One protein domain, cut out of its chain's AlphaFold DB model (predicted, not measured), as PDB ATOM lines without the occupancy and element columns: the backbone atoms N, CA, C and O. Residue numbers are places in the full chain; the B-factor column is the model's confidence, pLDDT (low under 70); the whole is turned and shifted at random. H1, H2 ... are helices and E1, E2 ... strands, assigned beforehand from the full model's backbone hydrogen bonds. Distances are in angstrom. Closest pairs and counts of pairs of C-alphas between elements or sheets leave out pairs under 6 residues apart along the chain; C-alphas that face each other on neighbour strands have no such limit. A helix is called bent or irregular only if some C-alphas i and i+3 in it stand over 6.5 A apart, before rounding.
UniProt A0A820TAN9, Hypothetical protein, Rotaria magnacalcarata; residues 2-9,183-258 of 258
ATOM      1  N   ASN A   2     369.125 256.749 312.842       41.47
ATOM      2  CA  ASN A   2     367.731 256.354 313.038       41.47
ATOM      3  C   ASN A   2     367.658 255.615 314.369       41.47
ATOM      4  O   ASN A   2     367.980 254.432 314.464       41.47
ATOM      5  N   VAL A   3     367.324 256.356 315.420       46.84
ATOM      6  CA  VAL A   3     366.944 255.758 316.693       46.84
ATOM      7  C   VAL A   3     365.459 255.470 316.576       46.84
ATOM      8  O   VAL A   3     364.677 256.393 316.364       46.84
ATOM      9  N   ASN A   4     365.063 254.204 316.706       50.44
ATOM     10  CA  ASN A   4     363.662 253.902 316.960       50.44
ATOM     11  C   ASN A   4     363.380 254.394 318.377       50.44
ATOM     12  O   ASN A   4     363.665 253.703 319.361       50.44
ATOM     13  N   ILE A   5     362.927 255.646 318.465       45.69
ATOM     14  CA  ILE A   5     362.478 256.257 319.705       45.69
ATOM     15  C   ILE A   5     361.179 255.546 320.050       45.69
ATOM     16  O   ILE A   5     360.095 255.905 319.600       45.69
ATOM     17  N   LEU A   6     361.311 254.471 320.818       48.62
ATOM     18  CA  LEU A   6     360.185 253.824 321.458       48.62
ATOM     19  C   LEU A   6     359.770 254.754 322.595       48.62
ATOM     20  O   LEU A   6     360.234 254.617 323.723       48.62
ATOM     21  N   SER A   7     358.950 255.750 322.267       45.03
ATOM     22  CA  SER A   7     358.265 256.613 323.227       45.03
ATOM     23  C   SER A   7     357.616 255.738 324.308       45.03
ATOM     24  O   SER A   7     356.581 255.138 324.104       45.03
ATOM     25  N   ASN A   8     358.281 255.520 325.440       46.06
ATOM     26  CA  ASN A   8     357.823 254.664 326.544       46.06
ATOM     27  C   ASN A   8     357.391 253.218 326.200       46.06
ATOM     28  O   ASN A   8     356.810 252.535 327.049       46.06
ATOM     29  N   PHE A   9     357.696 252.689 325.015       44.66
ATOM     30  CA  PHE A   9     357.143 251.404 324.584       44.66
ATOM     31  C   PHE A   9     358.052 250.248 324.986       44.66
ATOM     32  O   PHE A   9     359.133 250.018 324.447       44.66
ATOM     33  N   THR A 183     344.445 243.494 330.546       92.12
ATOM     34  CA  THR A 183     344.040 244.844 330.161       92.12
ATOM     35  C   THR A 183     345.256 245.616 329.657       92.12
ATOM     36  O   THR A 183     346.333 245.604 330.264       92.12
ATOM     37  N   PHE A 184     345.100 246.271 328.512       92.75
ATOM     38  CA  PHE A 184     346.189 246.959 327.832       92.75
ATOM     39  C   PHE A 184     345.707 248.233 327.145       92.75
ATOM     40  O   PHE A 184     344.514 248.421 326.907       92.75
ATOM     41  N   VAL A 185     346.661 249.095 326.804       91.00
ATOM     42  CA  VAL A 185     346.459 250.249 325.924       91.00
ATOM     43  C   VAL A 185     347.306 250.084 324.670       91.00
ATOM     44  O   VAL A 185     348.440 249.607 324.747       91.00
ATOM     45  N   ILE A 186     346.754 250.459 323.515       90.38
ATOM     46  CA  ILE A 186     347.518 250.513 322.264       90.38
ATOM     47  C   ILE A 186     348.411 251.742 322.315       90.38
ATOM     48  O   ILE A 186     347.968 252.843 322.638       90.38
ATOM     49  N   SER A 187     349.680 251.517 322.028       86.62
ATOM     50  CA  SER A 187     350.758 252.419 322.381       86.62
ATOM     51  C   SER A 187     351.392 253.019 321.119       86.62
ATOM     52  O   SER A 187     351.583 254.227 321.032       86.62
ATOM     53  N   HIS A 188     351.604 252.198 320.088       86.12
ATOM     54  CA  HIS A 188     351.994 252.621 318.740       86.12
ATOM     55  C   HIS A 188     351.340 251.703 317.711       86.12
ATOM     56  O   HIS A 188     351.170 250.517 317.981       86.12
ATOM     57  N   ILE A 189     350.993 252.223 316.537       89.69
ATOM     58  CA  ILE A 189     350.453 251.430 315.429       89.69
ATOM     59  C   ILE A 189     351.337 251.689 314.217       89.69
ATOM     60  O   ILE A 189     351.366 252.808 313.712       89.69
ATOM     61  N   GLU A 190     352.030 250.656 313.744       87.38
ATOM     62  CA  GLU A 190     352.737 250.703 312.463       87.38
ATOM     63  C   GLU A 190     351.769 250.335 311.333       87.38
ATOM     64  O   GLU A 190     351.628 251.045 310.340       87.38
ATOM     65  N   THR A 191     351.027 249.241 311.523       90.25
ATOM     66  CA  THR A 191     349.935 248.801 310.651       90.25
ATOM     67  C   THR A 191     348.847 248.110 311.476       90.25
ATOM     68  O   THR A 191     349.051 247.783 312.642       90.25
ATOM     69  N   ALA A 192     347.696 247.800 310.870       91.12
ATOM     70  CA  ALA A 192     346.650 247.017 311.541       91.12
ATOM     71  C   ALA A 192     347.133 245.631 312.028       91.12
ATOM     72  O   ALA A 192     346.549 245.074 312.953       91.12
ATOM     73  N   ASN A 193     348.208 245.100 311.431       90.88
ATOM     74  CA  ASN A 193     348.806 243.809 311.778       90.88
ATOM     75  C   ASN A 193     350.096 243.939 312.608       90.88
ATOM     76  O   ASN A 193     350.665 242.922 312.997       90.88
ATOM     77  N   ASP A 194     350.582 245.161 312.840       86.94
ATOM     78  CA  ASP A 194     351.839 245.431 313.541       86.94
ATOM     79  C   ASP A 194     351.663 246.668 314.424       86.94
ATOM     80  O   ASP A 194     351.713 247.813 313.970       86.94
ATOM     81  N   PHE A 195     351.359 246.422 315.690       89.56
ATOM     82  CA  PHE A 195     351.117 247.450 316.686       89.56
ATOM     83  C   PHE A 195     351.672 247.006 318.035       89.56
ATOM     84  O   PHE A 195     351.882 245.824 318.309       89.56
ATOM     85  N   PHE A 196     351.901 247.985 318.895       87.31
ATOM     86  CA  PHE A 196     352.522 247.826 320.195       87.31
ATOM     87  C   PHE A 196     351.500 248.146 321.279       87.31
ATOM     88  O   PHE A 196     350.647 249.023 321.110       87.31
ATOM     89  N   ILE A 197     351.585 247.425 322.396       91.00
ATOM     90  CA  ILE A 197     350.691 247.588 323.543       91.00
ATOM     91  C   ILE A 197     351.485 247.792 324.832       91.00
ATOM     92  O   ILE A 197     352.620 247.333 324.969       91.00
ATOM     93  N   GLN A 198     350.859 248.438 325.809       87.44
ATOM     94  CA  GLN A 198     351.341 248.508 327.186       87.44
ATOM     95  C   GLN A 198     350.328 247.840 328.112       87.44
ATOM     96  O   GLN A 198     349.142 248.170 328.089       87.44
ATOM     97  N   LEU A 199     350.798 246.906 328.938       91.94
ATOM     98  CA  LEU A 199     349.973 246.262 329.956       91.94
ATOM     99  C   LEU A 199     349.663 247.258 331.076       91.94
ATOM    100  O   LEU A 199     350.583 247.843 331.652       91.94
ATOM    101  N   LEU A 200     348.385 247.405 331.434       91.00
ATOM    102  CA  LEU A 200     347.980 248.316 332.512       91.00
ATOM    103  C   LEU A 200     348.553 247.897 333.868       91.00
ATOM    104  O   LEU A 200     348.902 248.751 334.675       91.00
ATOM    105  N   SER A 201     348.753 246.593 334.080       92.31
ATOM    106  CA  SER A 201     349.422 246.043 335.269       92.31
ATOM    107  C   SER A 201     350.863 246.526 335.457       92.31
ATOM    108  O   SER A 201     351.407 246.406 336.550       92.31
ATOM    109  N   LYS A 202     351.492 247.064 334.406       90.38
ATOM    110  CA  LYS A 202     352.850 247.623 334.424       90.38
ATOM    111  C   LYS A 202     352.873 249.144 334.288       90.38
ATOM    112  O   LYS A 202     353.956 249.721 334.200       90.38
ATOM    113  N   GLY A 203     351.704 249.790 334.305       90.19
ATOM    114  CA  GLY A 203     351.563 251.237 334.151       90.19
ATOM    115  C   GLY A 203     352.404 252.013 335.161       90.19
ATOM    116  O   GLY A 203     353.252 252.803 334.757       90.19
ATOM    117  N   ASP A 204     352.252 251.721 336.452       92.50
ATOM    118  CA  ASP A 204     352.954 252.442 337.523       92.50
ATOM    119  C   ASP A 204     354.482 252.295 337.439       92.50
ATOM    120  O   ASP A 204     355.221 253.263 337.620       92.50
ATOM    121  N   GLU A 205     354.972 251.097 337.103       92.75
ATOM    122  CA  GLU A 205     356.405 250.837 336.900       92.75
ATOM    123  C   GLU A 205     356.958 251.656 335.721       92.75
ATOM    124  O   GLU A 205     358.043 252.241 335.812       92.75
ATOM    125  N   ILE A 206     356.207 251.729 334.617       90.62
ATOM    126  CA  ILE A 206     356.582 252.510 333.431       90.62
ATOM    127  C   ILE A 206     356.548 254.011 333.739       90.62
ATOM    128  O   ILE A 206     357.479 254.724 333.354       90.62
ATOM    129  N   LEU A 207     355.521 254.491 334.444       91.56
ATOM    130  CA  LEU A 207     355.378 255.896 334.834       91.56
ATOM    131  C   LEU A 207     356.533 256.344 335.730       91.56
ATOM    132  O   LEU A 207     357.234 257.295 335.389       91.56
ATOM    133  N   LYS A 208     356.821 255.592 336.798       94.31
ATOM    134  CA  LYS A 208     357.930 255.883 337.718       94.31
ATOM    135  C   LYS A 208     359.278 255.957 337.000       94.31
ATOM    136  O   LYS A 208     360.107 256.826 337.281       94.31
ATOM    137  N   LEU A 209     359.511 255.049 336.055       92.44
ATOM    138  CA  LEU A 209     360.731 255.064 335.257       92.44
ATOM    139  C   LEU A 209     360.779 256.272 334.314       92.44
ATOM    140  O   LEU A 209     361.834 256.880 334.160       92.44
ATOM    141  N   SER A 210     359.647 256.648 333.722       90.88
ATOM    142  CA  SER A 210     359.547 257.820 332.844       90.88
ATOM    143  C   SER A 210     359.865 259.109 333.601       90.88
ATOM    144  O   SER A 210     360.638 259.929 333.107       90.88
ATOM    145  N   GLU A 211     359.332 259.257 334.816       94.06
ATOM    146  CA  GLU A 211     359.621 260.380 335.716       94.06
ATOM    147  C   GLU A 211     361.098 260.425 336.113       94.06
ATOM    148  O   GLU A 211     361.724 261.480 336.046       94.06
ATOM    149  N   THR A 212     361.682 259.275 336.459       94.31
ATOM    150  CA  THR A 212     363.110 259.178 336.806       94.31
ATOM    151  C   THR A 212     363.986 259.668 335.652       94.31
ATOM    152  O   THR A 212     364.880 260.485 335.857       94.31
ATOM    153  N   LEU A 213     363.677 259.249 334.420       91.50
ATOM    154  CA  LEU A 213     364.397 259.708 333.230       91.50
ATOM    155  C   LEU A 213     364.259 261.217 333.014       91.50
ATOM    156  O   LEU A 213     365.252 261.873 332.704       91.50
ATOM    157  N   GLN A 214     363.062 261.781 333.196       92.81
ATOM    158  CA  GLN A 214     362.881 263.227 333.037       92.81
ATOM    159  C   GLN A 214     363.636 264.015 334.107       92.81
ATOM    160  O   GLN A 214     364.237 265.039 333.796       92.81
ATOM    161  N   ASN A 215     363.648 263.534 335.348       93.56
ATOM    162  CA  ASN A 215     364.324 264.214 336.448       93.56
ATOM    163  C   ASN A 215     365.849 264.199 336.281       93.56
ATOM    164  O   ASN A 215     366.501 265.210 336.530       93.56
ATOM    165  N   GLU A 216     366.417 263.075 335.843       91.44
ATOM    166  CA  GLU A 216     367.867 262.930 335.685       91.44
ATOM    167  C   GLU A 216     368.401 263.608 334.416       91.44
ATOM    168  O   GLU A 216     369.468 264.220 334.445       91.44
ATOM    169  N   TYR A 217     367.662 263.528 333.304       89.25
ATOM    170  CA  TYR A 217     368.154 263.964 331.992       89.25
ATOM    171  C   TYR A 217     367.474 265.231 331.464       89.25
ATOM    172  O   TYR A 217     367.975 265.836 330.518       89.25
ATOM    173  N   GLY A 218     366.379 265.695 332.071       85.81
ATOM    174  CA  GLY A 218     365.621 266.862 331.598       85.81
ATOM    175  C   GLY A 218     366.439 268.154 331.520       85.81
ATOM    176  O   GLY A 218     366.180 268.990 330.657       85.81
ATOM    177  N   LEU A 219     367.463 268.288 332.369       84.25
ATOM    178  CA  LEU A 219     368.414 269.409 332.364       84.25
ATOM    179  C   LEU A 219     369.802 269.025 331.828       84.25
ATOM    180  O   LEU A 219     370.694 269.872 331.774       84.25
ATOM    181  N   ALA A 220     370.011 267.759 331.466       77.56
ATOM    182  CA  ALA A 220     371.304 267.295 330.994       77.56
ATOM    183  C   ALA A 220     371.596 267.855 329.589       77.56
ATOM    184  O   ALA A 220     370.705 267.876 328.733       77.56
ATOM    185  N   PRO A 221     372.840 268.291 329.319       74.00
ATOM    186  CA  PRO A 221     373.236 268.681 327.975       74.00
ATOM    187  C   PRO A 221     373.143 267.477 327.035       74.00
ATOM    188  O   PRO A 221     373.545 266.362 327.376       74.00
ATOM    189  N   GLU A 222     372.619 267.708 325.833       72.12
ATOM    190  CA  GLU A 222     372.515 266.673 324.809       72.12
ATOM    191  C   GLU A 222     373.919 266.223 324.397       72.12
ATOM    192  O   GLU A 222     374.709 266.984 323.839       72.12
ATOM    193  N   THR A 223     374.245 264.968 324.703       70.69
ATOM    194  CA  THR A 223     375.527 264.366 324.348       70.69
ATOM    195  C   THR A 223     375.334 263.408 323.186       70.69
ATOM    196  O   THR A 223     374.455 262.548 323.186       70.69
ATOM    197  N   THR A 224     376.168 263.560 322.158       72.31
ATOM    198  CA  THR A 224     376.192 262.608 321.048       72.31
ATOM    199  C   THR A 224     376.949 261.361 321.489       72.31
ATOM    200  O   THR A 224     378.065 261.456 322.001       72.31
ATOM    201  N   LEU A 225     376.355 260.185 321.279       73.88
ATOM    202  CA  LEU A 225     377.026 258.914 321.539       73.88
ATOM    203  C   LEU A 225     378.250 258.785 320.622       73.88
ATOM    204  O   LEU A 225     378.112 258.697 319.402       73.88
ATOM    205  N   SER A 226     379.445 258.761 321.212       74.94
ATOM    206  CA  SER A 226     380.717 258.626 320.484       74.94
ATOM    207  C   SER A 226     380.944 257.215 319.938       74.94
ATOM    208  O   SER A 226     381.653 257.028 318.951       74.94
ATOM    209  N   SER A 227     380.337 256.213 320.569       80.00
ATOM    210  CA  SER A 227     380.353 254.827 320.122       80.00
ATOM    211  C   SER A 227     379.037 254.155 320.484       80.00
ATOM    212  O   SER A 227     378.446 254.438 321.528       80.00
ATOM    213  N   PHE A 228     378.562 253.279 319.608       83.38
ATOM    214  CA  PHE A 228     377.332 252.537 319.824       83.38
ATOM    215  C   PHE A 228     377.327 251.230 319.035       83.38
ATOM    216  O   PHE A 228     378.040 251.074 318.043       83.38
ATOM    217  N   LYS A 229     376.489 250.291 319.470       85.56
ATOM    218  CA  LYS A 229     376.226 249.038 318.758       85.56
ATOM    219  C   LYS A 229     374.762 248.967 318.350       85.56
ATOM    220  O   LYS A 229     373.878 249.336 319.122       85.56
ATOM    221  N   ILE A 230     374.497 248.450 317.152       85.88
ATOM    222  CA  ILE A 230     373.129 248.097 316.763       85.88
ATOM    223  C   ILE A 230     372.598 247.081 317.778       85.88
ATOM    224  O   ILE A 230     373.285 246.143 318.179       85.88
ATOM    225  N   GLY A 231     371.380 247.318 318.234       82.56
ATOM    226  CA  GLY A 231     370.700 246.557 319.263       82.56
ATOM    227  C   GLY A 231     370.980 247.007 320.698       82.56
ATOM    228  O   GLY A 231     370.323 246.502 321.607       82.56
ATOM    229  N   GLN A 232     371.893 247.957 320.915       85.75
ATOM    230  CA  GLN A 232     372.181 248.504 322.239       85.75
ATOM    231  C   GLN A 232     371.028 249.387 322.733       85.75
ATOM    232  O   GLN A 232     370.451 250.159 321.963       85.75
ATOM    233  N   ALA A 233     370.711 249.273 324.025       87.75
ATOM    234  CA  ALA A 233     369.789 250.179 324.699       87.75
ATOM    235  C   ALA A 233     370.423 251.571 324.848       87.75
ATOM    236  O   ALA A 233     371.609 251.694 325.158       87.75
ATOM    237  N   CYS A 234     369.632 252.615 324.643       86.88
ATOM    238  CA  CYS A 234     370.071 254.001 324.760       86.88
ATOM    239  C   CYS A 234     368.970 254.872 325.366       86.88
ATOM    240  O   CYS A 234     367.807 254.470 325.422       86.88
ATOM    241  N   LEU A 235     369.337 256.081 325.781       88.81
ATOM    242  CA  LEU A 235     368.378 257.151 326.030       88.81
ATOM    243  C   LEU A 235     368.324 258.056 324.809       88.81
ATOM    244  O   LEU A 235     369.353 258.338 324.194       88.81
ATOM    245  N   ALA A 236     367.122 258.471 324.438       87.06
ATOM    246  CA  ALA A 236     366.890 259.314 323.281       87.06
ATOM    247  C   ALA A 236     365.887 260.400 323.631       87.06
ATOM    248  O   ALA A 236     364.853 260.123 324.238       87.06
ATOM    249  N   LYS A 237     366.194 261.628 323.229       87.75
ATOM    250  CA  LYS A 237     365.261 262.738 323.334       87.75
ATOM    251  C   LYS A 237     364.354 262.733 322.110       87.75
ATOM    252  O   LYS A 237     364.838 262.689 320.978       87.75
ATOM    253  N   SER A 238     363.052 262.707 322.347       84.62
ATOM    254  CA  SER A 238     362.031 262.760 321.302       84.62
ATOM    255  C   SER A 238     361.783 264.206 320.867       84.62
ATOM    256  O   SER A 238     362.274 265.164 321.470       84.62
ATOM    257  N   THR A 239     361.001 264.376 319.804       83.50
ATOM    258  CA  THR A 239     360.592 265.684 319.274       83.50
ATOM    259  C   THR A 239     359.700 266.474 320.231       83.50
ATOM    260  O   THR A 239     359.586 267.686 320.094       83.50
ATOM    261  N   ASP A 240     359.074 265.800 321.195       83.31
ATOM    262  CA  ASP A 240     358.335 266.416 322.307       83.31
ATOM    263  C   ASP A 240     359.256 267.030 323.384       83.31
ATOM    264  O   ASP A 240     358.780 267.702 324.297       83.31
ATOM    265  N   GLY A 241     360.574 266.831 323.274       86.62
ATOM    266  CA  GLY A 241     361.567 267.319 324.228       86.62
ATOM    267  C   GLY A 241     361.757 266.435 325.464       86.62
ATOM    268  O   GLY A 241     362.620 266.750 326.285       86.62
ATOM    269  N   CYS A 242     361.021 265.333 325.587       87.81
ATOM    270  CA  CYS A 242     361.139 264.369 326.675       87.81
ATOM    271  C   CYS A 242     362.155 263.263 326.351       87.81
ATOM    272  O   CYS A 242     362.424 262.925 325.194       87.81
ATOM    273  N   TRP A 243     362.727 262.684 327.405       88.56
ATOM    274  CA  TRP A 243     363.681 261.582 327.317       88.56
ATOM    275  C   TRP A 243     362.994 260.222 327.383       88.56
ATOM    276  O   TRP A 243     362.171 259.965 328.255       88.56
ATOM    277  N   TYR A 244     363.392 259.313 326.503       89.56
ATOM    278  CA  TYR A 244     362.824 257.976 326.395       89.56
ATOM    279  C   TYR A 244     363.908 256.912 326.329       89.56
ATOM    280  O   TYR A 244     365.063 257.175 325.991       89.56
ATOM    281  N   ARG A 245     363.509 255.674 326.616       90.69
ATOM    282  CA  ARG A 245     364.337 254.489 326.384       90.69
ATOM    283  C   ARG A 245     364.218 254.091 324.920       90.69
ATOM    284  O   ARG A 245     363.118 253.958 324.401       90.69
ATOM    285  N   GLY A 246     365.344 253.863 324.270       87.62
ATOM    286  CA  GLY A 246     365.410 253.440 322.881       87.62
ATOM    287  C   GLY A 246     366.300 252.222 322.703       87.62
ATOM    288  O   GLY A 246     367.057 251.824 323.594       87.62
ATOM    289  N   LYS A 247     366.220 251.643 321.510       87.50
ATOM    290  CA  LYS A 247     367.163 250.641 321.020       87.50
ATOM    291  C   LYS A 247     367.676 251.099 319.671       87.50
ATOM    292  O   LYS A 247     366.895 251.448 318.787       87.50
ATOM    293  N   ILE A 248     368.989 251.074 319.509       84.81
ATOM    294  CA  ILE A 248     369.624 251.480 318.257       84.81
ATOM    295  C   ILE A 248     369.289 250.429 317.202       84.81
ATOM    296  O   ILE A 248     369.715 249.283 317.309       84.81
ATOM    297  N   SER A 249     368.485 250.794 316.209       81.06
ATOM    298  CA  SER A 249     367.993 249.869 315.186       81.06
ATOM    299  C   SER A 249     368.869 249.881 313.942       81.06
ATOM    300  O   SER A 249     369.144 248.825 313.378       81.06
ATOM    301  N   ASN A 250     369.339 251.058 313.530       78.62
ATOM    302  CA  ASN A 250     370.193 251.189 312.365       78.62
ATOM    303  C   ASN A 250     371.151 252.381 312.485       78.62
ATOM    304  O   ASN A 250     370.844 253.416 313.082       78.62
ATOM    305  N   ALA A 251     372.313 252.231 311.867       71.25
ATOM    306  CA  ALA A 251     373.349 253.237 311.780       71.25
ATOM    307  C   ALA A 251     373.547 253.597 310.311       71.25
ATOM    308  O   ALA A 251     374.222 252.891 309.568       71.25
ATOM    309  N   LEU A 252     372.941 254.701 309.883       66.69
ATOM    310  CA  LEU A 252     373.289 255.285 308.596       66.69
ATOM    311  C   LEU A 252     374.535 256.138 308.804       66.69
ATOM    312  O   LEU A 252     374.482 257.183 309.457       66.69
ATOM    313  N   PHE A 253     375.660 255.654 308.286       57.62
ATOM    314  CA  PHE A 253     376.866 256.451 308.151       57.62
ATOM    315  C   PHE A 253     376.675 257.375 306.951       57.62
ATOM    316  O   PHE A 253     376.693 256.928 305.807       57.62
ATOM    317  N   CYS A 254     376.480 258.665 307.204       50.59
ATOM    318  CA  CYS A 254     376.691 259.655 306.161       50.59
ATOM    319  C   CYS A 254     378.203 259.834 306.019       50.59
ATOM    320  O   CYS A 254     378.828 260.489 306.853       50.59
ATOM    321  N   PHE A 255     378.802 259.245 304.983       44.69
ATOM    322  CA  PHE A 255     380.082 259.744 304.501       44.69
ATOM    323  C   PHE A 255     379.797 261.110 303.884       44.69
ATOM    324  O   PHE A 255     379.144 261.201 302.846       44.69
ATOM    325  N   ALA A 256     380.226 262.178 304.553       43.44
ATOM    326  CA  ALA A 256     380.382 263.453 303.876       43.44
ATOM    327  C   ALA A 256     381.408 263.219 302.761       43.44
ATOM    328  O   ALA A 256     382.581 262.961 303.035       43.44
ATOM    329  N   VAL A 257     380.943 263.197 301.512       42.81
ATOM    330  CA  VAL A 257     381.828 263.286 300.355       42.81
ATOM    331  C   VAL A 257     382.343 264.723 300.376       42.81
ATOM    332  O   VAL A 257     381.562 265.647 300.158       42.81
ATOM    333  N   ASN A 258     383.604 264.891 300.778       45.44
ATOM    334  CA  ASN A 258     384.327 266.158 300.656       45.44
ATOM    335  C   ASN A 258     384.637 266.454 299.189       45.44
ATOM    336  O   ASN A 258     384.930 265.483 298.454       45.44
TER     337      ASN A 258
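This is residues 2 to 9 and 183 to 258 of the 258 residues of the protein "Hypothetical protein" of Rotaria magnacalcarata (UniProt A0A820TAN9). One long helix, H1, joins two small sheets: the hairpin E2 E3 at its first end and the antiparallel sheet E1 E5 E4 beside its later part; residues 253 to 258 stick out. The 84 printed residues hold one named helix and five strands, ordered E1 E2 E3 H1 E4 E5, class mixed. The whole is loose, radius of gyration of the C-alphas 15.2 A, spanning 54 by 36 by 21 A.

Start at E1, residues 2 to 4; C-alpha 3 faces C-alpha 248 of E5, residues 243 to 250, at 5.3 A. In the hairpin of E2, residues 184 to 191, and E3, residues 194 to 199, N 185 and O 198 are 2.9 A apart. H1, residues 200 to 217, is irregular, C-alphas 201 and 204 being 7.6 A apart; 12 of 14 O i to N i+4 pairs are within hydrogen-bond range. It touches E5, closest C-alphas Gln 214 and Trp 243, 6.0 A. In the hairpin of E4, residues 233 to 237, and E5, find N 244 and O 236 2.8 A apart.

Find C-alpha 2 at (367.731, 256.354, 313.038). H1 runs 25.5 A from C-alpha 200 at (347.980, 248.316, 332.512); E5 runs 19.3 A.

Residues 10 to 182 are cut out, 15.7 A between C-alphas 9 and 183. The link H1 to E4 is long. Residues 2 to 9 and 252 to 258 have pLDDT under 70.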